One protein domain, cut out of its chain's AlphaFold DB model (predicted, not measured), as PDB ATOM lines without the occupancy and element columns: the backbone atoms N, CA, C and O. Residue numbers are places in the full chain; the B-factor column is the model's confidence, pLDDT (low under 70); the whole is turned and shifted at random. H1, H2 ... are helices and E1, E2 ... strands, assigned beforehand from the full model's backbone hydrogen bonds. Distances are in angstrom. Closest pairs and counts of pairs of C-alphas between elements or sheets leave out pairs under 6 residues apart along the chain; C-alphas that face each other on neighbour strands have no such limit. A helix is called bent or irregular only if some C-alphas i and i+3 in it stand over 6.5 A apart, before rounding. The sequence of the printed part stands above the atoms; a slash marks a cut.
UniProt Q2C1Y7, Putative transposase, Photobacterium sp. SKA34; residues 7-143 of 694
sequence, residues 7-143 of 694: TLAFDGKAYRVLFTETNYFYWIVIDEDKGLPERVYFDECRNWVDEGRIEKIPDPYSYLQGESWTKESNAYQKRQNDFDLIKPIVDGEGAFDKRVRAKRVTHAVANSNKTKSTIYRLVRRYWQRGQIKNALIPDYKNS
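What this domain is: This is residues 7 to 143 of the 694 residues of the protein "Putative transposase" of Photobacterium sp. SKA34 (UniProt Q2C1Y7). Two lobes stand end to end: a strongly twisted sheet of five strands with H1 at its far edge, and a cluster of crossed helices, H3, H4 and H5, with the short H6. Residues 124 to 128 of H5 reach the sheet and join the lobes, while the stretch with H2 runs from E5 across to H3. The 137 printed residues hold six named helices and five named strands, in the order E1 E2 E3 E4 H1 E5 H2 H3 H4 H5 H6, class mixed. The sheet, order E4 E3 E2 E1 E5, is antiparallel. The whole is compact, radius of gyration of the C-alphas 16.0 A, and only just elongated, spanning 50 by 33 by 24 A.

How they stand to each other: E1 (residues 7 to 10), E2 (13 to 20), E3 (24 to 29) and E4 (38 to 41) form a meander, each strand the antiparallel neighbour of the one before, with three hairpins. N 8 and O 15 are 2.8 A apart between E1 and E2, N 18 and O 26 2.8 A between E2 and E3, and N 25 and O 40 2.9 A between E3 and E4, within hydrogen-bond range. H1 (42 to 50) is on the sheet at a height of 7.4 A, only just over none of its strands: 2 of its C-alphas fall on E5 (54 to 56). E5 is antiparallel to E1, with N 9 and O 55 2.7 A apart. H2 (62 to 66) is apart from H3 (74 to 90). H3 touches H4 (98 to 110) with its residues 85 to 89 alone, at a steep tilt of 49 degrees, opposite ways; the closest C-alphas, Ile 89 and Arg 104, are 5.4 A apart. H5 (116 to 128) touches H3 about perpendicular, at 86 degrees, the closest C-alphas being Ile 86 and Val 123, 6.3 A. H5 only grazes the sheet. H6 (133 to 136) touches H3, closest C-alphas Arg 79 and Leu 136, 5.1 A. Every O i to N i+4 pair is within range in H4 and H5, but 4 of 5 in H1, 11 of 13 in H3 and 0 of 1 in H2, where 2 of 2 O i to N i+3 pairs are; H6 is too short for such a pair.

Where its parts are: E1 begins at C-alpha 7, (-34.453, 36.070, 21.837). E2 is 19.8 A long, E3 16.6 A, H1 12.3 A, H4 18.6 A and H5 18.2 A. H3, 23.1 A, is irregular, C-alphas 85 and 88 being 7.3 A apart, with a kink of 34 degrees near residue 84. H6 ends at C-alpha 136, (-28.398, 19.104, 26.155).

The domain as a whole: The farthest C-alphas, Glu 51 and Glu 72, are 50.7 A apart. The printed part has no cut and no long link. Mean pLDDT of the printed part is 89.6, with residues 141 to 143 under 70.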
ATOM      1  N   THR A   7     -33.139  36.382  21.267       94.75
ATOM      2  CA  THR A   7     -34.453  36.070  21.837       94.75
ATOM      3  C   THR A   7     -35.393  37.268  21.701       94.75
ATOM      4  O   THR A   7     -35.044  38.391  22.065       94.75
ATOM      5  N   LEU A   8     -36.585  37.019  21.168       93.81
ATOM      6  CA  LEU A   8     -37.605  38.014  20.848       93.81
ATOM      7  C   LEU A   8     -38.929  37.620  21.514       93.81
ATOM      8  O   LEU A   8     -39.260  36.439  21.562       93.81
ATOM      9  N   ALA A   9     -39.699  38.578  22.008       93.56
ATOM     10  CA  ALA A   9     -41.099  38.394  22.354       93.56
ATOM     11  C   ALA A   9     -41.959  38.808  21.158       93.56
ATOM     12  O   ALA A   9     -41.790  39.916  20.664       93.56
ATOM     13  N   PHE A  10     -42.866  37.943  20.707       92.94
ATOM     14  CA  PHE A  10     -43.877  38.252  19.692       92.94
ATOM     15  C   PHE A  10     -45.261  37.941  20.262       92.94
ATOM     16  O   PHE A  10     -45.501  36.809  20.694       92.94
ATOM     17  N   ASP A  11     -46.134  38.953  20.341       90.69
ATOM     18  CA  ASP A  11     -47.468  38.876  20.967       90.69
ATOM     19  C   ASP A  11     -47.455  38.163  22.344       90.69
ATOM     20  O   ASP A  11     -48.282  37.300  22.653       90.69
ATOM     21  N   GLY A  12     -46.455  38.485  23.175       86.00
ATOM     22  CA  GLY A  12     -46.297  37.941  24.530       86.00
ATOM     23  C   GLY A  12     -45.682  36.537  24.629       86.00
ATOM     24  O   GLY A  12     -45.546  36.020  25.739       86.00
ATOM     25  N   LYS A  13     -45.278  35.910  23.516       92.75
ATOM     26  CA  LYS A  13     -44.573  34.613  23.506       92.75
ATOM     27  C   LYS A  13     -43.094  34.779  23.174       92.75
ATOM     28  O   LYS A  13     -42.744  35.530  22.271       92.75
ATOM     29  N   ALA A  14     -42.230  34.037  23.865       94.81
ATOM     30  CA  ALA A  14     -40.789  34.061  23.633       94.81
ATOM     31  C   ALA A  14     -40.382  33.164  22.451       94.81
ATOM     32  O   ALA A  14     -40.679  31.967  22.430       94.81
ATOM     33  N   TYR A  15     -39.643  33.731  21.503       95.44
ATOM     34  CA  TYR A  15     -39.073  33.080  20.330       95.44
ATOM     35  C   TYR A  15     -37.554  33.247  20.301       95.44
ATOM     36  O   TYR A  15     -37.020  34.265  20.733       95.44
ATOM     37  N   ARG A  16     -36.845  32.263  19.748       95.31
ATOM     38  CA  ARG A  16     -35.406  32.344  19.466       95.31
ATOM     39  C   ARG A  16     -35.144  32.277  17.973       95.31
ATOM     40  O   ARG A  16     -35.614  31.343  17.327       95.31
ATOM     41  N   VAL A  17     -34.337  33.197  17.454       94.50
ATOM     42  CA  VAL A  17     -33.831  33.162  16.075       94.50
ATOM     43  C   VAL A  17     -32.804  32.036  15.946       94.50
ATOM     44  O   VAL A  17     -31.825  32.001  16.685       94.50
ATOM     45  N   LEU A  18     -33.021  31.105  15.021       93.12
ATOM     46  CA  LEU A  18     -32.186  29.912  14.846       93.12
ATOM     47  C   LEU A  18     -31.227  29.996  13.658       93.12
ATOM     48  O   LEU A  18     -30.154  29.392  13.653       93.12
ATOM     49  N   PHE A  19     -31.648  30.708  12.619       92.19
ATOM     50  CA  PHE A  19     -30.913  30.837  11.374       92.19
ATOM     51  C   PHE A  19     -31.424  32.045  10.610       92.19
ATOM     52  O   PHE A  19     -32.628  32.294  10.599       92.19
ATOM     53  N   THR A  20     -30.524  32.767   9.962       90.31
ATOM     54  CA  THR A  20     -30.837  33.969   9.193       90.31
ATOM     55  C   THR A  20     -30.252  33.854   7.802       90.31
ATOM     56  O   THR A  20     -29.064  33.582   7.664       90.31
ATOM     57  N   GLU A  21     -31.088  34.104   6.805       87.94
ATOM     58  CA  GLU A  21     -30.716  34.211   5.399       87.94
ATOM     59  C   GLU A  21     -30.826  35.647   4.911       87.94
ATOM     60  O   GLU A  21     -31.097  36.553   5.692       87.94
ATOM     61  N   THR A  22     -30.636  35.869   3.613       85.50
ATOM     62  CA  THR A  22     -30.766  37.213   3.025       85.50
ATOM     63  C   THR A  22     -32.191  37.780   3.166       85.50
ATOM     64  O   THR A  22     -32.351  38.943   3.528       85.50
ATOM     65  N   ASN A  23     -33.233  36.958   2.949       89.00
ATOM     66  CA  ASN A  23     -34.632  37.425   2.854       89.00
ATOM     67  C   ASN A  23     -35.578  36.870   3.938       89.00
ATOM     68  O   ASN A  23     -36.711  37.335   4.074       89.00
ATOM     69  N   TYR A  24     -35.143  35.876   4.708       91.44
ATOM     70  CA  TYR A  24     -35.950  35.257   5.757       91.44
ATOM     71  C   TYR A  24     -35.076  34.803   6.921       91.44
ATOM     72  O   TYR A  24     -33.855  34.710   6.813       91.44
ATOM     73  N   PHE A  25     -35.711  34.447   8.027       92.69
ATOM     74  CA  PHE A  25     -35.071  33.747   9.129       92.69
ATOM     75  C   PHE A  25     -35.977  32.622   9.635       92.69
ATOM     76  O   PHE A  25     -37.179  32.587   9.360       92.69
ATOM     77  N   TYR A  26     -35.384  31.674  10.354       93.88
ATOM     78  CA  TYR A  26     -36.124  30.700  11.141       93.88
ATOM     79  C   TYR A  26     -36.083  31.096  12.606       93.88
ATOM     80  O   TYR A  26     -35.020  31.425  13.130       93.88
ATOM     81  N   TRP A  27     -37.215  30.979  13.285       94.31
ATOM     82  CA  TRP A  27     -37.286  31.078  14.738       94.31
ATOM     83  C   TRP A  27     -38.032  29.890  15.340       94.31
ATOM     84  O   TRP A  27     -38.653  29.102  14.627       94.31
ATOM     85  N   ILE A  28     -37.954  29.726  16.654       95.44
ATOM     86  CA  ILE A  28     -38.707  28.714  17.396       95.44
ATOM     87  C   ILE A  28     -39.239  29.308  18.687       95.44
ATOM     88  O   ILE A  28     -38.530  30.039  19.373       95.44
ATOM     89  N   VAL A  29     -40.462  28.943  19.046       95.25
ATOM     90  CA  VAL A  29     -41.032  29.253  20.358       95.25
ATOM     91  C   VAL A  29     -40.258  28.530  21.470       95.25
ATOM     92  O   VAL A  29     -39.980  27.327  21.393       95.25
ATOM     93  N   ILE A  30     -39.882  29.265  22.513       93.00
ATOM     94  CA  ILE A  30     -39.036  28.769  23.604       93.00
ATOM     95  C   ILE A  30     -39.825  27.897  24.587       93.00
ATOM     96  O   ILE A  30     -39.330  26.845  24.992       93.00
ATOM     97  N   ASP A  31     -41.047  28.300  24.927       88.00
ATOM     98  CA  ASP A  31     -41.815  27.723  26.040       88.00
ATOM     99  C   ASP A  31     -42.843  26.661  25.611       88.00
ATOM    100  O   ASP A  31     -43.721  26.284  26.384       88.00
ATOM    101  N   GLU A  32     -42.743  26.148  24.379       90.06
ATOM    102  CA  GLU A  32     -43.660  25.125  23.868       90.06
ATOM    103  C   GLU A  32     -43.000  23.740  23.764       90.06
ATOM    104  O   GLU A  32     -42.027  23.533  23.031       90.06
ATOM    105  N   ASP A  33     -43.597  22.741  24.423       83.38
ATOM    106  CA  ASP A  33     -43.090  21.358  24.475       83.38
ATOM    107  C   ASP A  33     -42.983  20.670  23.099       83.38
ATOM    108  O   ASP A  33     -42.201  19.722  22.910       83.38
ATOM    109  N   LYS A  34     -43.785  21.129  22.130       86.75
ATOM    110  CA  LYS A  34     -43.857  20.610  20.756       86.75
ATOM    111  C   LYS A  34     -43.457  21.641  19.692       86.75
ATOM    112  O   LYS A  34     -43.618  21.335  18.512       86.75
ATOM    113  N   GLY A  35     -42.874  22.777  20.090       86.56
ATOM    114  CA  GLY A  35     -42.471  23.852  19.179       86.56
ATOM    115  C   GLY A  35     -41.541  23.378  18.058       86.56
ATOM    116  O   GLY A  35     -40.672  22.526  18.259       86.56
ATOM    117  N   LEU A  36     -41.720  23.906  16.851       90.19
ATOM    118  CA  LEU A  36     -40.884  23.598  15.689       90.19
ATOM    119  C   LEU A  36     -40.392  24.897  15.042       90.19
ATOM    120  O   LEU A  36     -41.014  25.934  15.245       90.19
ATOM    121  N   PRO A  37     -39.297  24.851  14.263       93.06
ATOM    122  CA  PRO A  37     -38.842  26.013  13.520       93.06
ATOM    123  C   PRO A  37     -39.892  26.479  12.511       93.06
ATOM    124  O   PRO A  37     -40.380  25.676  11.706       93.06
ATOM    125  N   GLU A  38     -40.178  27.773  12.531       92.69
ATOM    126  CA  GLU A  38     -41.062  28.468  11.599       92.69
ATOM    127  C   GLU A  38     -40.247  29.467  10.787       92.69
ATOM    128  O   GLU A  38     -39.316  30.079  11.313       92.69
ATOM    129  N   ARG A  39     -40.571  29.593   9.497       92.38
ATOM    130  CA  ARG A  39     -39.908  30.531   8.590       92.38
ATOM    131  C   ARG A  39     -40.695  31.830   8.554       92.38
ATOM    132  O   ARG A  39     -41.896  31.781   8.305       92.38
ATOM    133  N   VAL A  40     -40.001  32.949   8.715       91.81
ATOM    134  CA  VAL A  40     -40.566  34.301   8.670       91.81
ATOM    135  C   VAL A  40     -39.758  35.143   7.691       91.81
ATOM    136  O   VAL A  40     -38.524  35.115   7.723       91.81
ATOM    137  N   TYR A  41     -40.436  35.877   6.811       92.50
ATOM    138  CA  TYR A  41     -39.778  36.800   5.884       92.50
ATOM    139  C   TYR A  41     -39.502  38.142   6.564       92.50
ATOM    140  O   TYR A  41     -40.292  38.608   7.386       92.50
ATOM    141  N   PHE A  42     -38.383  38.790   6.225       89.25
ATOM    142  CA  PHE A  42     -38.038  40.068   6.859       89.25
ATOM    143  C   PHE A  42     -39.072  41.166   6.597       89.25
ATOM    144  O   PHE A  42     -39.279  41.994   7.478       89.25
ATOM    145  N   ASP A  43     -39.738  41.152   5.442       86.56
ATOM    146  CA  ASP A  43     -40.763  42.143   5.102       86.56
ATOM    147  C   ASP A  43     -41.999  42.030   6.008       86.56
ATOM    148  O   ASP A  43     -42.472  43.035   6.529       86.56
ATOM    149  N   GLU A  44     -42.468  40.808   6.286       86.50
ATOM    150  CA  GLU A  44     -43.562  40.558   7.242       86.50
ATOM    151  C   GLU A  44     -43.173  41.012   8.652       86.50
ATOM    152  O   GLU A  44     -43.966  41.602   9.383       86.50
ATOM    153  N   CYS A  45     -41.916  40.770   9.020       85.44
ATOM    154  CA  CYS A  45     -41.416  41.078  10.346       85.44
ATOM    155  C   CYS A  45     -41.205  42.575  10.592       85.44
ATOM    156  O   CYS A  45     -41.396  43.030  11.716       85.44
ATOM    157  N   ARG A  46     -40.838  43.346   9.559       85.06
ATOM    158  CA  ARG A  46     -40.743  44.813   9.649       85.06
ATOM    159  C   ARG A  46     -42.079  45.426  10.046       85.06
ATOM    160  O   ARG A  46     -42.107  46.210  10.983       85.06
ATOM    161  N   ASN A  47     -43.172  44.967   9.437       87.12
ATOM    162  CA  ASN A  47     -44.513  45.425   9.798       87.12
ATOM    163  C   ASN A  47     -44.827  45.141  11.278       87.12
ATOM    164  O   ASN A  47     -45.330  46.011  11.977       87.12
ATOM    165  N   TRP A  48     -44.468  43.960  11.798       91.25
ATOM    166  CA  TRP A  48     -44.676  43.633  13.219       91.25
ATOM    167  C   TRP A  48     -43.811  44.461  14.175       91.25
ATOM    168  O   TRP A  48     -44.228  44.720  15.303       91.25
ATOM    169  N   VAL A  49     -42.613  44.863  13.747       87.56
ATOM    170  CA  VAL A  49     -41.752  45.772  14.517       87.56
ATOM    171  C   VAL A  49     -42.346  47.180  14.537       87.56
ATOM    172  O   VAL A  49     -42.428  47.770  15.611       87.56
ATOM    173  N   ASP A  50     -42.819  47.684  13.394       87.88
ATOM    174  CA  ASP A  50     -43.459  49.002  13.286       87.88
ATOM    175  C   ASP A  50     -44.782  49.066  14.078       87.88
ATOM    176  O   ASP A  50     -45.100  50.085  14.689       87.88
ATOM    177  N   GLU A  51     -45.520  47.951  14.145       89.62
ATOM    178  CA  GLU A  51     -46.711  47.763  14.990       89.62
ATOM    179  C   GLU A  51     -46.385  47.588  16.490       89.62
ATOM    180  O   GLU A  51     -47.302  47.495  17.307       89.62
ATOM    181  N   GLY A  52     -45.105  47.508  16.876       88.25
ATOM    182  CA  GLY A  52     -44.677  47.316  18.269       88.25
ATOM    183  C   GLY A  52     -44.979  45.926  18.845       88.25
ATOM    184  O   GLY A  52     -45.041  45.758  20.059       88.25
ATOM    185  N   ARG A  53     -45.184  44.913  17.996       92.19
ATOM    186  CA  ARG A  53     -45.538  43.540  18.406       92.19
ATOM    187  C   ARG A  53     -44.334  42.656  18.700       92.19
ATOM    188  O   ARG A  53     -44.506  41.566  19.249       92.19
ATOM    189  N   ILE A  54     -43.138  43.101  18.305       91.50
ATOM    190  CA  ILE A  54     -41.870  42.414  18.558       91.50
ATOM    191  C   ILE A  54     -40.986  43.241  19.480       91.50
ATOM    192  O   ILE A  54     -40.619  44.367  19.159       91.50
ATOM    193  N   GLU A  55     -40.541  42.619  20.567       90.75
ATOM    194  CA  GLU A  55     -39.585  43.207  21.502       90.75
ATOM    195  C   GLU A  55     -38.402  42.268  21.738       90.75
ATOM    196  O   GLU A  55     -38.539  41.046  21.732       90.75
ATOM    197  N   LYS A  56     -37.212  42.819  21.977       91.25
ATOM    198  CA  LYS A  56     -36.046  42.017  22.363       91.25
ATOM    199  C   LYS A  56     -36.121  41.681  23.852       91.25
ATOM    200  O   LYS A  56     -36.292  42.577  24.671       91.25
ATOM    201  N   ILE A  57     -35.911  40.413  24.207       93.44
ATOM    202  CA  ILE A  57     -35.930  39.955  25.606       93.44
ATOM    203  C   ILE A  57     -34.625  39.237  25.992       93.44
ATOM    204  O   ILE A  57     -33.943  38.686  25.124       93.44
ATOM    205  N   PRO A  58     -34.244  39.222  27.286       92.56
ATOM    206  CA  PRO A  58     -33.095  38.449  27.756       92.56
ATOM    207  C   PRO A  58     -33.260  36.941  27.509       92.56
ATOM    208  O   PRO A  58     -34.347  36.397  27.695       92.56
ATOM    209  N   ASP A  59     -32.172  36.249  27.158       91.25
ATOM    210  CA  ASP A  59     -32.186  34.794  26.955       91.25
ATOM    211  C   ASP A  59     -32.335  34.045  28.303       91.25
ATOM    212  O   ASP A  59     -31.401  34.076  29.123       91.25
ATOM    213  N   PRO A  60     -33.443  33.304  28.529       90.25
ATOM    214  CA  PRO A  60     -33.680  32.562  29.772       90.25
ATOM    215  C   PRO A  60     -32.682  31.414  30.013       90.25
ATOM    216  O   PRO A  60     -32.576  30.899  31.129       90.25
ATOM    217  N   TYR A  61     -31.928  31.009  28.988       91.75
ATOM    218  CA  TYR A  61     -30.944  29.927  29.030       91.75
ATOM    219  C   TYR A  61     -29.493  30.408  28.902       91.75
ATOM    220  O   TYR A  61     -28.586  29.577  28.820       91.75
ATOM    221  N   SER A  62     -29.249  31.720  28.956       90.62
ATOM    222  CA  SER A  62     -27.904  32.321  28.881       90.62
ATOM    223  C   SER A  62     -26.907  31.735  29.893       90.62
ATOM    224  O   SER A  62     -25.737  31.542  29.560       90.62
ATOM    225  N   TYR A  63     -27.365  31.341  31.090       87.44
ATOM    226  CA  TYR A  63     -26.532  30.714  32.129       87.44
ATOM    227  C   TYR A  63     -25.806  29.437  31.660       87.44
ATOM    228  O   TYR A  63     -24.750  29.105  32.197       87.44
ATOM    229  N   LEU A  64     -26.326  28.730  30.644       89.81
ATOM    230  CA  LEU A  64     -25.704  27.518  30.095       89.81
ATOM    231  C   LEU A  64     -24.357  27.793  29.419       89.81
ATOM    232  O   LEU A  64     -23.544  26.874  29.302       89.81
ATOM    233  N   GLN A  65     -24.108  29.028  28.979       86.81
ATOM    234  CA  GLN A  65     -22.816  29.428  28.414       86.81
ATOM    235  C   GLN A  65     -21.713  29.454  29.485       86.81
ATOM    236  O   GLN A  65     -20.561  29.174  29.173       86.81
ATOM    237  N   GLY A  66     -22.074  29.719  30.747       82.88
ATOM    238  CA  GLY A  66     -21.155  29.726  31.890       82.88
ATOM    239  C   GLY A  66     -20.990  28.371  32.591       82.88
ATOM    240  O   GLY A  66     -20.204  28.264  33.528       82.88
ATOM    241  N   GLU A  67     -21.718  27.325  32.179       85.12
ATOM    242  CA  GLU A  67     -21.599  25.999  32.795       85.12
ATOM    243  C   GLU A  67     -20.373  25.223  32.280       85.12
ATOM    244  O   GLU A  67     -20.317  24.789  31.124       85.12
ATOM    245  N   SER A  68     -19.419  24.953  33.174       79.88
ATOM    246  CA  SER A  68     -18.265  24.081  32.925       79.88
ATOM    247  C   SER A  68     -18.390  22.762  33.692       79.88
ATOM    248  O   SER A  68     -18.533  22.763  34.915       79.88
ATOM    249  N   TRP A  69     -18.280  21.631  32.993       81.00
ATOM    250  CA  TRP A  69     -18.368  20.287  33.579       81.00
ATOM    251  C   TRP A  69     -17.110  19.474  33.268       81.00
ATOM    252  O   TRP A  69     -16.592  19.550  32.152       81.00
ATOM    253  N   THR A  70     -16.641  18.670  34.226       83.06
ATOM    254  CA  THR A  70     -15.509  17.758  34.013       83.06
ATOM    255  C   THR A  70     -15.900  16.600  33.089       83.06
ATOM    256  O   THR A  70     -17.073  16.216  33.024       83.06
ATOM    257  N   LYS A  71     -14.931  16.032  32.360       83.88
ATOM    258  CA  LYS A  71     -15.187  14.985  31.351       83.88
ATOM    259  C   LYS A  71     -15.727  13.688  31.966       83.88
ATOM    260  O   LYS A  71     -16.452  12.950  31.302       83.88
ATOM    261  N   GLU A  72     -15.416  13.432  33.233       83.75
ATOM    262  CA  GLU A  72     -15.852  12.257  33.994       83.75
ATOM    263  C   GLU A  72     -17.301  12.377  34.490       83.75
ATOM    264  O   GLU A  72     -17.894  11.390  34.920       83.75
ATOM    265  N   SER A  73     -17.900  13.572  34.441       85.75
ATOM    266  CA  SER A  73     -19.278  13.775  34.888       85.75
ATOM    267  C   SER A  73     -20.274  13.030  33.997       85.75
ATOM    268  O   SER A  73     -20.294  13.199  32.776       85.75
ATOM    269  N   ASN A  74     -21.214  12.313  34.622       85.25
ATOM    270  CA  ASN A  74     -22.361  11.705  33.938       85.25
ATOM    271  C   ASN A  74     -23.147  12.723  33.088       85.25
ATOM    272  O   ASN A  74     -23.649  12.387  32.017       85.25
ATOM    273  N   ALA A  75     -23.254  13.976  33.551       85.75
ATOM    274  CA  ALA A  75     -23.935  15.036  32.811       85.75
ATOM    275  C   ALA A  75     -23.160  15.430  31.543       85.75
ATOM    276  O   ALA A  75     -23.774  15.615  30.493       85.75
ATOM    277  N   TYR A  76     -21.825  15.492  31.621       88.56
ATOM    278  CA  TYR A  76     -20.953  15.785  30.481       88.56
ATOM    279  C   TYR A  76     -21.016  14.674  29.428       88.56
ATOM    280  O   TYR A  76     -21.229  14.957  28.248       88.56
ATOM    281  N   GLN A  77     -20.881  13.413  29.850       91.12
ATOM    282  CA  GLN A  77     -20.930  12.258  28.948       91.12
ATOM    283  C   GLN A  77     -22.285  12.161  28.247       91.12
ATOM    284  O   GLN A  77     -22.353  11.991  27.032       91.12
ATOM    285  N   LYS A  78     -23.378  12.353  28.993       89.69
ATOM    286  CA  LYS A  78     -24.726  12.356  28.423       89.69
ATOM    287  C   LYS A  78     -24.942  13.511  27.448       89.69
ATOM    288  O   LYS A  78     -25.462  13.271  26.366       89.69
ATOM    289  N   ARG A  79     -24.501  14.727  27.788       92.94
ATOM    290  CA  ARG A  79     -24.518  15.890  26.884       92.94
ATOM    291  C   ARG A  79     -23.784  15.585  25.577       92.94
ATOM    292  O   ARG A  79     -24.285  15.930  24.515       92.94
ATOM    293  N   GLN A  80     -22.606  14.966  25.661       92.69
ATOM    294  CA  GLN A  80     -21.793  14.624  24.496       92.69
ATOM    295  C   GLN A  80     -22.489  13.574  23.618       92.69
ATOM    296  O   GLN A  80     -22.703  13.829  22.440       92.69
ATOM    297  N   ASN A  81     -22.952  12.472  24.213       91.69
ATOM    298  CA  ASN A  81     -23.677  11.416  23.500       91.69
ATOM    299  C   ASN A  81     -24.978  11.929  22.858       91.69
ATOM    300  O   ASN A  81     -25.281  11.597  21.713       91.69
ATOM    301  N   ASP A  82     -25.748  12.747  23.585       93.69
ATOM    302  CA  ASP A  82     -26.984  13.340  23.071       93.69
ATOM    303  C   ASP A  82     -26.680  14.332  21.931       93.69
ATOM    304  O   ASP A  82     -27.450  14.392  20.972       93.69
ATOM    305  N   PHE A  83     -25.565  15.077  21.994       94.25
ATOM    306  CA  PHE A  83     -25.138  15.975  20.915       94.25
ATOM    307  C   PHE A  83     -24.715  15.195  19.672       94.25
ATOM    308  O   PHE A  83     -25.204  15.490  18.588       94.25
ATOM    309  N   ASP A  84     -23.865  14.181  19.825       93.44
ATOM    310  CA  ASP A  84     -23.374  13.370  18.707       93.44
ATOM    311  C   ASP A  84     -24.526  12.645  17.988       93.44
ATOM    312  O   ASP A  84     -24.520  12.539  16.762       93.44
ATOM    313  N   LEU A  85     -25.572  12.249  18.727       93.00
ATOM    314  CA  LEU A  85     -26.800  11.680  18.166       93.00
ATOM    315  C   LEU A  85     -27.586  12.676  17.299       93.00
ATOM    316  O   LEU A  85     -28.111  12.295  16.251       93.00
ATOM    317  N   ILE A  86     -27.731  13.930  17.741       94.44
ATOM    318  CA  ILE A  86     -28.552  14.920  17.024       94.44
ATOM    319  C   ILE A  86     -27.767  15.762  16.024       94.44
ATOM    320  O   ILE A  86     -28.393  16.384  15.169       94.44
ATOM    321  N   LYS A  87     -26.433  15.779  16.101       93.38
ATOM    322  CA  LYS A  87     -25.546  16.567  15.238       93.38
ATOM    323  C   LYS A  87     -25.898  16.429  13.744       93.38
ATOM    324  O   LYS A  87     -26.146  17.454  13.117       93.38
ATOM    325  N   PRO A  88     -26.105  15.219  13.178       91.75
ATOM    326  CA  PRO A  88     -26.489  15.074  11.766       91.75
ATOM    327  C   PRO A  88     -27.864  15.669  11.411       91.75
ATOM    328  O   PRO A  88     -28.186  15.846  10.238       91.75
ATOM    329  N   ILE A  89     -28.712  15.922  12.411       93.19
ATOM    330  CA  ILE A  89     -30.049  16.498  12.246       93.19
ATOM    331  C   ILE A  89     -29.966  18.023  12.256       93.19
ATOM    332  O   ILE A  89     -30.586  18.656  11.400       93.19
ATOM    333  N   VAL A  90     -29.227  18.578  13.220       92.19
ATOM    334  CA  VAL A  90     -29.153  20.021  13.495       92.19
ATOM    335  C   VAL A  90     -28.087  20.753  12.678       92.19
ATOM    336  O   VAL A  90     -28.153  21.976  12.597       92.19
ATOM    337  N   ASP A  91     -27.153  20.030  12.052       86.62
ATOM    338  CA  ASP A  91     -26.105  20.613  11.210       86.62
ATOM    339  C   ASP A  91     -26.641  21.043   9.826       86.62
ATOM    340  O   ASP A  91     -27.285  20.272   9.101       86.62
ATOM    341  N   GLY A  92     -26.312  22.274   9.424       83.06
ATOM    342  CA  GLY A  92     -26.634  22.853   8.116       83.06
ATOM    343  C   GLY A  92     -28.095  23.295   7.937       83.06
ATOM    344  O   GLY A  92     -28.980  22.958   8.719       83.06
ATOM    345  N   GLU A  93     -28.361  24.027   6.855       76.00
ATOM    346  CA  GLU A  93     -29.649  24.696   6.572       76.00
ATOM    347  C   GLU A  93     -30.853  23.741   6.530       76.00
ATOM    348  O   GLU A  93     -31.960  24.070   6.963       76.00
ATOM    349  N   GLY A  94     -30.624  22.497   6.092       81.94
ATOM    350  CA  GLY A  94     -31.635  21.437   6.052       81.94
ATOM    351  C   GLY A  94     -32.199  21.024   7.421       81.94
ATOM    352  O   GLY A  94     -33.163  20.258   7.472       81.94
ATOM    353  N   ALA A  95     -31.634  21.515   8.530       88.31
ATOM    354  CA  ALA A  95     -32.149  21.306   9.882       88.31
ATOM    355  C   ALA A  95     -33.536  21.942  10.095       88.31
ATOM    356  O   ALA A  95     -34.368  21.415  10.848       88.31
ATOM    357  N   PHE A  96     -33.818  23.052   9.409       89.81
ATOM    358  CA  PHE A  96     -35.046  23.827   9.596       89.81
ATOM    359  C   PHE A  96     -36.154  23.443   8.604       89.81
ATOM    360  O   PHE A  96     -37.335  23.554   8.949       89.81
ATOM    361  N   ASP A  97     -35.808  22.855   7.452       88.94
ATOM    362  CA  ASP A  97     -36.778  22.297   6.503       88.94
ATOM    363  C   ASP A  97     -37.489  21.050   7.060       88.94
ATOM    364  O   ASP A  97     -36.874  20.087   7.527       88.94
ATOM    365  N   LYS A  98     -38.823  21.037   6.977       89.06
ATOM    366  CA  LYS A  98     -39.669  19.977   7.547       89.06
ATOM    367  C   LYS A  98     -39.402  18.599   6.928       89.06
ATOM    368  O   LYS A  98     -39.420  17.603   7.656       89.06
ATOM    369  N   ARG A  99     -39.186  18.515   5.611       89.50
ATOM    370  CA  ARG A  99     -39.016  17.244   4.881       89.50
ATOM    371  C   ARG A  99     -37.611  16.687   5.089       89.50
ATOM    372  O   ARG A  99     -37.472  15.499   5.385       89.50
ATOM    373  N   VAL A 100     -36.590  17.536   4.986       90.81
ATOM    374  CA  VAL A 100     -35.184  17.155   5.198       90.81
ATOM    375  C   VAL A 100     -34.965  16.719   6.646       90.81
ATOM    376  O   VAL A 100     -34.446  15.625   6.887       90.81
ATOM    377  N   ARG A 101     -35.466  17.492   7.617       92.50
ATOM    378  CA  ARG A 101     -35.431  17.121   9.037       92.50
ATOM    379  C   ARG A 101     -36.102  15.783   9.312       92.50
ATOM    380  O   ARG A 101     -35.538  14.961  10.026       92.50
ATOM    381  N   ALA A 102     -37.294  15.544   8.760       89.94
ATOM    382  CA  ALA A 102     -38.004  14.287   8.981       89.94
ATOM    383  C   ALA A 102     -37.191  13.075   8.497       89.94
ATOM    384  O   ALA A 102     -37.111  12.085   9.224       89.94
ATOM    385  N   LYS A 103     -36.532  13.171   7.331       92.00
ATOM    386  CA  LYS A 103     -35.625  12.127   6.820       92.00
ATOM    387  C   LYS A 103     -34.425  11.905   7.748       92.00
ATOM    388  O   LYS A 103     -34.146  10.763   8.111       92.00
ATOM    389  N   ARG A 104     -33.765  12.985   8.187       93.25
ATOM    390  CA  ARG A 104     -32.617  12.929   9.116       93.25
ATOM    391  C   ARG A 104     -32.989  12.304  10.463       93.25
ATOM    392  O   ARG A 104     -32.247  11.473  10.977       93.25
ATOM    393  N   VAL A 105     -34.163  12.635  11.005       91.56
ATOM    394  CA  VAL A 105     -34.678  12.024  12.241       91.56
ATOM    395  C   VAL A 105     -34.943  10.530  12.049       91.56
ATOM    396  O   VAL A 105     -34.562   9.748  12.911       91.56
ATOM    397  N   THR A 106     -35.561  10.109  10.939       92.00
ATOM    398  CA  THR A 106     -35.795   8.679  10.659       92.00
ATOM    399  C   THR A 106     -34.481   7.899  10.583       92.00
ATOM    400  O   THR A 106     -34.382   6.823  11.166       92.00
ATOM    401  N   HIS A 107     -33.451   8.468   9.952       90.69
ATOM    402  CA  HIS A 107     -32.112   7.876   9.917       90.69
ATOM    403  C   HIS A 107     -31.478   7.775  11.319       90.69
ATOM    404  O   HIS A 107     -30.932   6.737  11.681       90.69
ATOM    405  N   ALA A 108     -31.604   8.812  12.154       90.19
ATOM    406  CA  ALA A 108     -31.114   8.781  13.535       90.19
ATOM    407  C   ALA A 108     -31.867   7.771  14.427       90.19
ATOM    408  O   ALA A 108     -31.271   7.193  15.335       90.19
ATOM    409  N   VAL A 109     -33.160   7.531  14.172       92.31
ATOM    410  CA  VAL A 109     -33.941   6.478  14.849       92.31
ATOM    411  C   VAL A 109     -33.449   5.089  14.439       92.31
ATOM    412  O   VAL A 109     -33.302   4.238  15.303       92.31
ATOM    413  N   ALA A 110     -33.161   4.858  13.153       89.44
ATOM    414  CA  ALA A 110     -32.660   3.565  12.677       89.44
ATOM    415  C   ALA A 110     -31.283   3.206  13.266       89.44
ATOM    416  O   ALA A 110     -31.007   2.039  13.525       89.44
ATOM    417  N   ASN A 111     -30.449   4.216  13.531       86.12
ATOM    418  CA  ASN A 111     -29.081   4.044  14.022       86.12
ATOM    419  C   ASN A 111     -28.935   4.230  15.547       86.12
ATOM    420  O   ASN A 111     -27.814   4.346  16.044       86.12
ATOM    421  N   SER A 112     -30.032   4.304  16.312       88.00
ATOM    422  CA  SER A 112     -29.969   4.467  17.772       88.00
ATOM    423  C   SER A 112     -31.089   3.741  18.517       88.00
ATOM    424  O   SER A 112     -32.194   3.574  18.018       88.00
ATOM    425  N   ASN A 113     -30.859   3.410  19.791       86.62
ATOM    426  CA  ASN A 113     -31.882   2.828  20.676       86.62
ATOM    427  C   ASN A 113     -32.869   3.882  21.236       86.62
ATOM    428  O   ASN A 113     -33.387   3.732  22.346       86.62
ATOM    429  N   LYS A 114     -33.084   5.009  20.539       89.94
ATOM    430  CA  LYS A 114     -33.938   6.118  20.998       89.94
ATOM    431  C   LYS A 114     -35.199   6.231  20.150       89.94
ATOM    432  O   LYS A 114     -35.175   6.158  18.929       89.94
ATOM    433  N   THR A 115     -36.323   6.505  20.810       92.12
ATOM    434  CA  THR A 115     -37.594   6.737  20.118       92.12
ATOM    435  C   THR A 115     -37.583   8.061  19.352       92.12
ATOM    436  O   THR A 115     -36.955   9.037  19.775       92.12
ATOM    437  N   LYS A 116     -38.374   8.143  18.273       91.38
ATOM    438  CA  LYS A 116     -38.592   9.377  17.492       91.38
ATOM    439  C   LYS A 116     -38.944  10.580  18.377       91.38
ATOM    440  O   LYS A 116     -38.411  11.668  18.178       91.38
ATOM    441  N   SER A 117     -39.792  10.377  19.390       90.56
ATOM    442  CA  SER A 117     -40.165  11.410  20.370       90.56
ATOM    443  C   SER A 117     -38.958  11.941  21.157       90.56
ATOM    444  O   SER A 117     -38.809  13.150  21.340       90.56
ATOM    445  N   THR A 118     -38.046  11.052  21.562       90.88
ATOM    446  CA  THR A 118     -36.839  11.418  22.315       90.88
ATOM    447  C   THR A 118     -35.886  12.261  21.477       90.88
ATOM    448  O   THR A 118     -35.401  13.280  21.962       90.88
ATOM    449  N   ILE A 119     -35.653  11.872  20.222       93.00
ATOM    450  CA  ILE A 119     -34.777  12.613  19.305       93.00
ATOM    451  C   ILE A 119     -35.349  14.005  19.027       93.00
ATOM    452  O   ILE A 119     -34.640  14.997  19.173       93.00
ATOM    453  N   TYR A 120     -36.649  14.105  18.736       93.31
ATOM    454  CA  TYR A 120     -37.309  15.402  18.564       93.31
ATOM    455  C   TYR A 120     -37.206  16.289  19.811       93.31
ATOM    456  O   TYR A 120     -36.977  17.488  19.684       93.31
ATOM    457  N   ARG A 121     -37.328  15.716  21.014       92.38
ATOM    458  CA  ARG A 121     -37.144  16.452  22.273       92.38
ATOM    459  C   ARG A 121     -35.719  16.997  22.421       92.38
ATOM    460  O   ARG A 121     -35.567  18.127  22.871       92.38
ATOM    461  N   LEU A 122     -34.692  16.224  22.058       93.56
ATOM    462  CA  LEU A 122     -33.291  16.668  22.112       93.56
ATOM    463  C   LEU A 122     -33.003  17.772  21.088       93.56
ATOM    464  O   LEU A 122     -32.411  18.787  21.438       93.56
ATOM    465  N   VAL A 123     -33.487  17.611  19.855       94.06
ATOM    466  CA  VAL A 123     -33.360  18.612  18.785       94.06
ATOM    467  C   VAL A 123     -34.045  19.929  19.169       94.06
ATOM    468  O   VAL A 123     -33.428  20.986  19.084       94.06
ATOM    469  N   ARG A 124     -35.285  19.876  19.681       94.06
ATOM    470  CA  ARG A 124     -35.985  21.072  20.188       94.06
ATOM    471  C   ARG A 124     -35.226  21.737  21.324       94.06
ATOM    472  O   ARG A 124     -35.014  22.941  21.289       94.06
ATOM    473  N   ARG A 125     -34.765  20.944  22.295       93.56
ATOM    474  CA  ARG A 125     -33.975  21.436  23.427       93.56
ATOM    475  C   ARG A 125     -32.702  22.149  22.963       93.56
ATOM    476  O   ARG A 125     -32.357  23.171  23.543       93.56
ATOM    477  N   TYR A 126     -32.027  21.634  21.936       94.94
ATOM    478  CA  TYR A 126     -30.848  22.271  21.349       94.94
ATOM    479  C   TYR A 126     -31.171  23.648  20.755       94.94
ATOM    480  O   TYR A 126     -30.470  24.615  21.041       94.94
ATOM    481  N   TRP A 127     -32.267  23.761  20.003       94.88
ATOM    482  CA  TRP A 127     -32.700  25.030  19.417       94.88
ATOM    483  C   TRP A 127     -33.226  26.028  20.449       94.88
ATOM    484  O   TRP A 127     -32.745  27.150  20.506       94.88
ATOM    485  N   GLN A 128     -34.146  25.624  21.325       94.56
ATOM    486  CA  GLN A 128     -34.765  26.512  22.320       94.56
ATOM    487  C   GLN A 128     -33.753  27.095  23.323       94.56
ATOM    488  O   GLN A 128     -33.993  28.170  23.872       94.56
ATOM    489  N   ARG A 129     -32.616  26.415  23.542       94.00
ATOM    490  CA  ARG A 129     -31.577  26.784  24.520       94.00
ATOM    491  C   ARG A 129     -30.267  27.281  23.891       94.00
ATOM    492  O   ARG A 129     -29.218  27.200  24.527       94.00
ATOM    493  N   GLY A 130     -30.311  27.765  22.651       91.44
ATOM    494  CA  GLY A 130     -29.227  28.583  22.096       91.44
ATOM    495  C   GLY A 130     -28.167  27.860  21.275       91.44
ATOM    496  O   GLY A 130     -27.046  28.346  21.181       91.44
ATOM    497  N   GLN A 131     -28.479  26.693  20.703       92.88
ATOM    498  CA  GLN A 131     -27.616  25.987  19.740       92.88
ATOM    499  C   GLN A 131     -26.185  25.691  20.235       92.88
ATOM    500  O   GLN A 131     -25.253  25.506  19.451       92.88
ATOM    501  N   ILE A 132     -26.001  25.557  21.546       92.62
ATOM    502  CA  ILE A 132     -24.738  25.144  22.168       92.62
ATOM    503  C   ILE A 132     -24.833  23.708  22.685       92.62
ATOM    504  O   ILE A 132     -25.905  23.247  23.068       92.62
ATOM    505  N   LYS A 133     -23.706  22.988  22.778       93.00
ATOM    506  CA  LYS A 133     -23.689  21.617  23.337       93.00
ATOM    507  C   LYS A 133     -24.318  21.562  24.735       93.00
ATOM    508  O   LYS A 133     -25.032  20.614  25.054       93.00
ATOM    509  N   ASN A 134     -24.093  22.595  25.553       92.31
ATOM    510  CA  ASN A 134     -24.631  22.702  26.911       92.31
ATOM    511  C   ASN A 134     -26.169  22.759  26.969       92.31
ATOM    512  O   ASN A 134     -26.740  22.419  28.002       92.31
ATOM    513  N   ALA A 135     -26.858  23.053  25.861       92.88
ATOM    514  CA  ALA A 135     -28.313  22.937  25.760       92.88
ATOM    515  C   ALA A 135     -28.829  21.546  26.165       92.88
ATOM    516  O   ALA A 135     -29.925  21.416  26.713       92.88
ATOM    517  N   LEU A 136     -28.032  20.501  25.923       93.88
ATOM    518  CA  LEU A 136     -28.398  19.104  26.155       93.88
ATOM    519  C   LEU A 136     -28.068  18.601  27.563       93.88
ATOM    520  O   LEU A 136     -28.347  17.442  27.876       93.88
ATOM    521  N   ILE A 137     -27.526  19.454  28.435       89.69
ATOM    522  CA  ILE A 137     -27.294  19.088  29.833       89.69
ATOM    523  C   ILE A 137     -28.643  18.716  30.485       89.69
ATOM    524  O   ILE A 137     -29.654  19.406  30.292       89.69
ATOM    525  N   PRO A 138     -28.724  17.592  31.223       84.31
ATOM    526  CA  PRO A 138     -29.945  17.225  31.928       84.31
ATOM    527  C   PRO A 138     -30.275  18.232  33.035       84.31
ATOM    528  O   PRO A 138     -29.401  18.623  33.803       84.31
ATOM    529  N   ASP A 139     -31.555  18.574  33.195       79.62
ATOM    530  CA  ASP A 139     -32.015  19.490  34.247       79.62
ATOM    531  C   ASP A 139     -32.109  18.767  35.606       79.62
ATOM    532  O   ASP A 139     -33.158  18.738  36.251       79.62
ATOM    533  N   TYR A 140     -31.012  18.147  36.055       73.19
ATOM    534  CA  TYR A 140     -30.957  17.450  37.345       73.19
ATOM    535  C   TYR A 140     -31.277  18.381  38.518       73.19
ATOM    536  O   TYR A 140     -31.824  17.922  39.515       73.19
ATOM    537  N   LYS A 141     -31.042  19.692  38.363       67.38
ATOM    538  CA  LYS A 141     -31.469  20.731  39.313       67.38
ATOM    539  C   LYS A 141     -32.978  20.728  39.597       67.38
ATOM    540  O   LYS A 141     -33.391  21.043  40.704       67.38
ATOM    541  N   ASN A 142     -33.787  20.303  38.625       68.50
ATOM    542  CA  ASN A 142     -35.243  20.196  38.752       68.50
ATOM    543  C   ASN A 142     -35.687  18.782  39.174       68.50
ATOM    544  O   ASN A 142     -36.878  18.519  39.331       68.50
ATOM    545  N   SER A 143     -34.742  17.853  39.346       65.19
ATOM    546  CA  SER A 143     -34.996  16.462  39.722       65.19
ATOM    547  C   SER A 143     -34.856  16.256  41.237       65.19
ATOM    548  O   SER A 143     -34.160  16.989  41.932       65.19
TER     549      SER A 143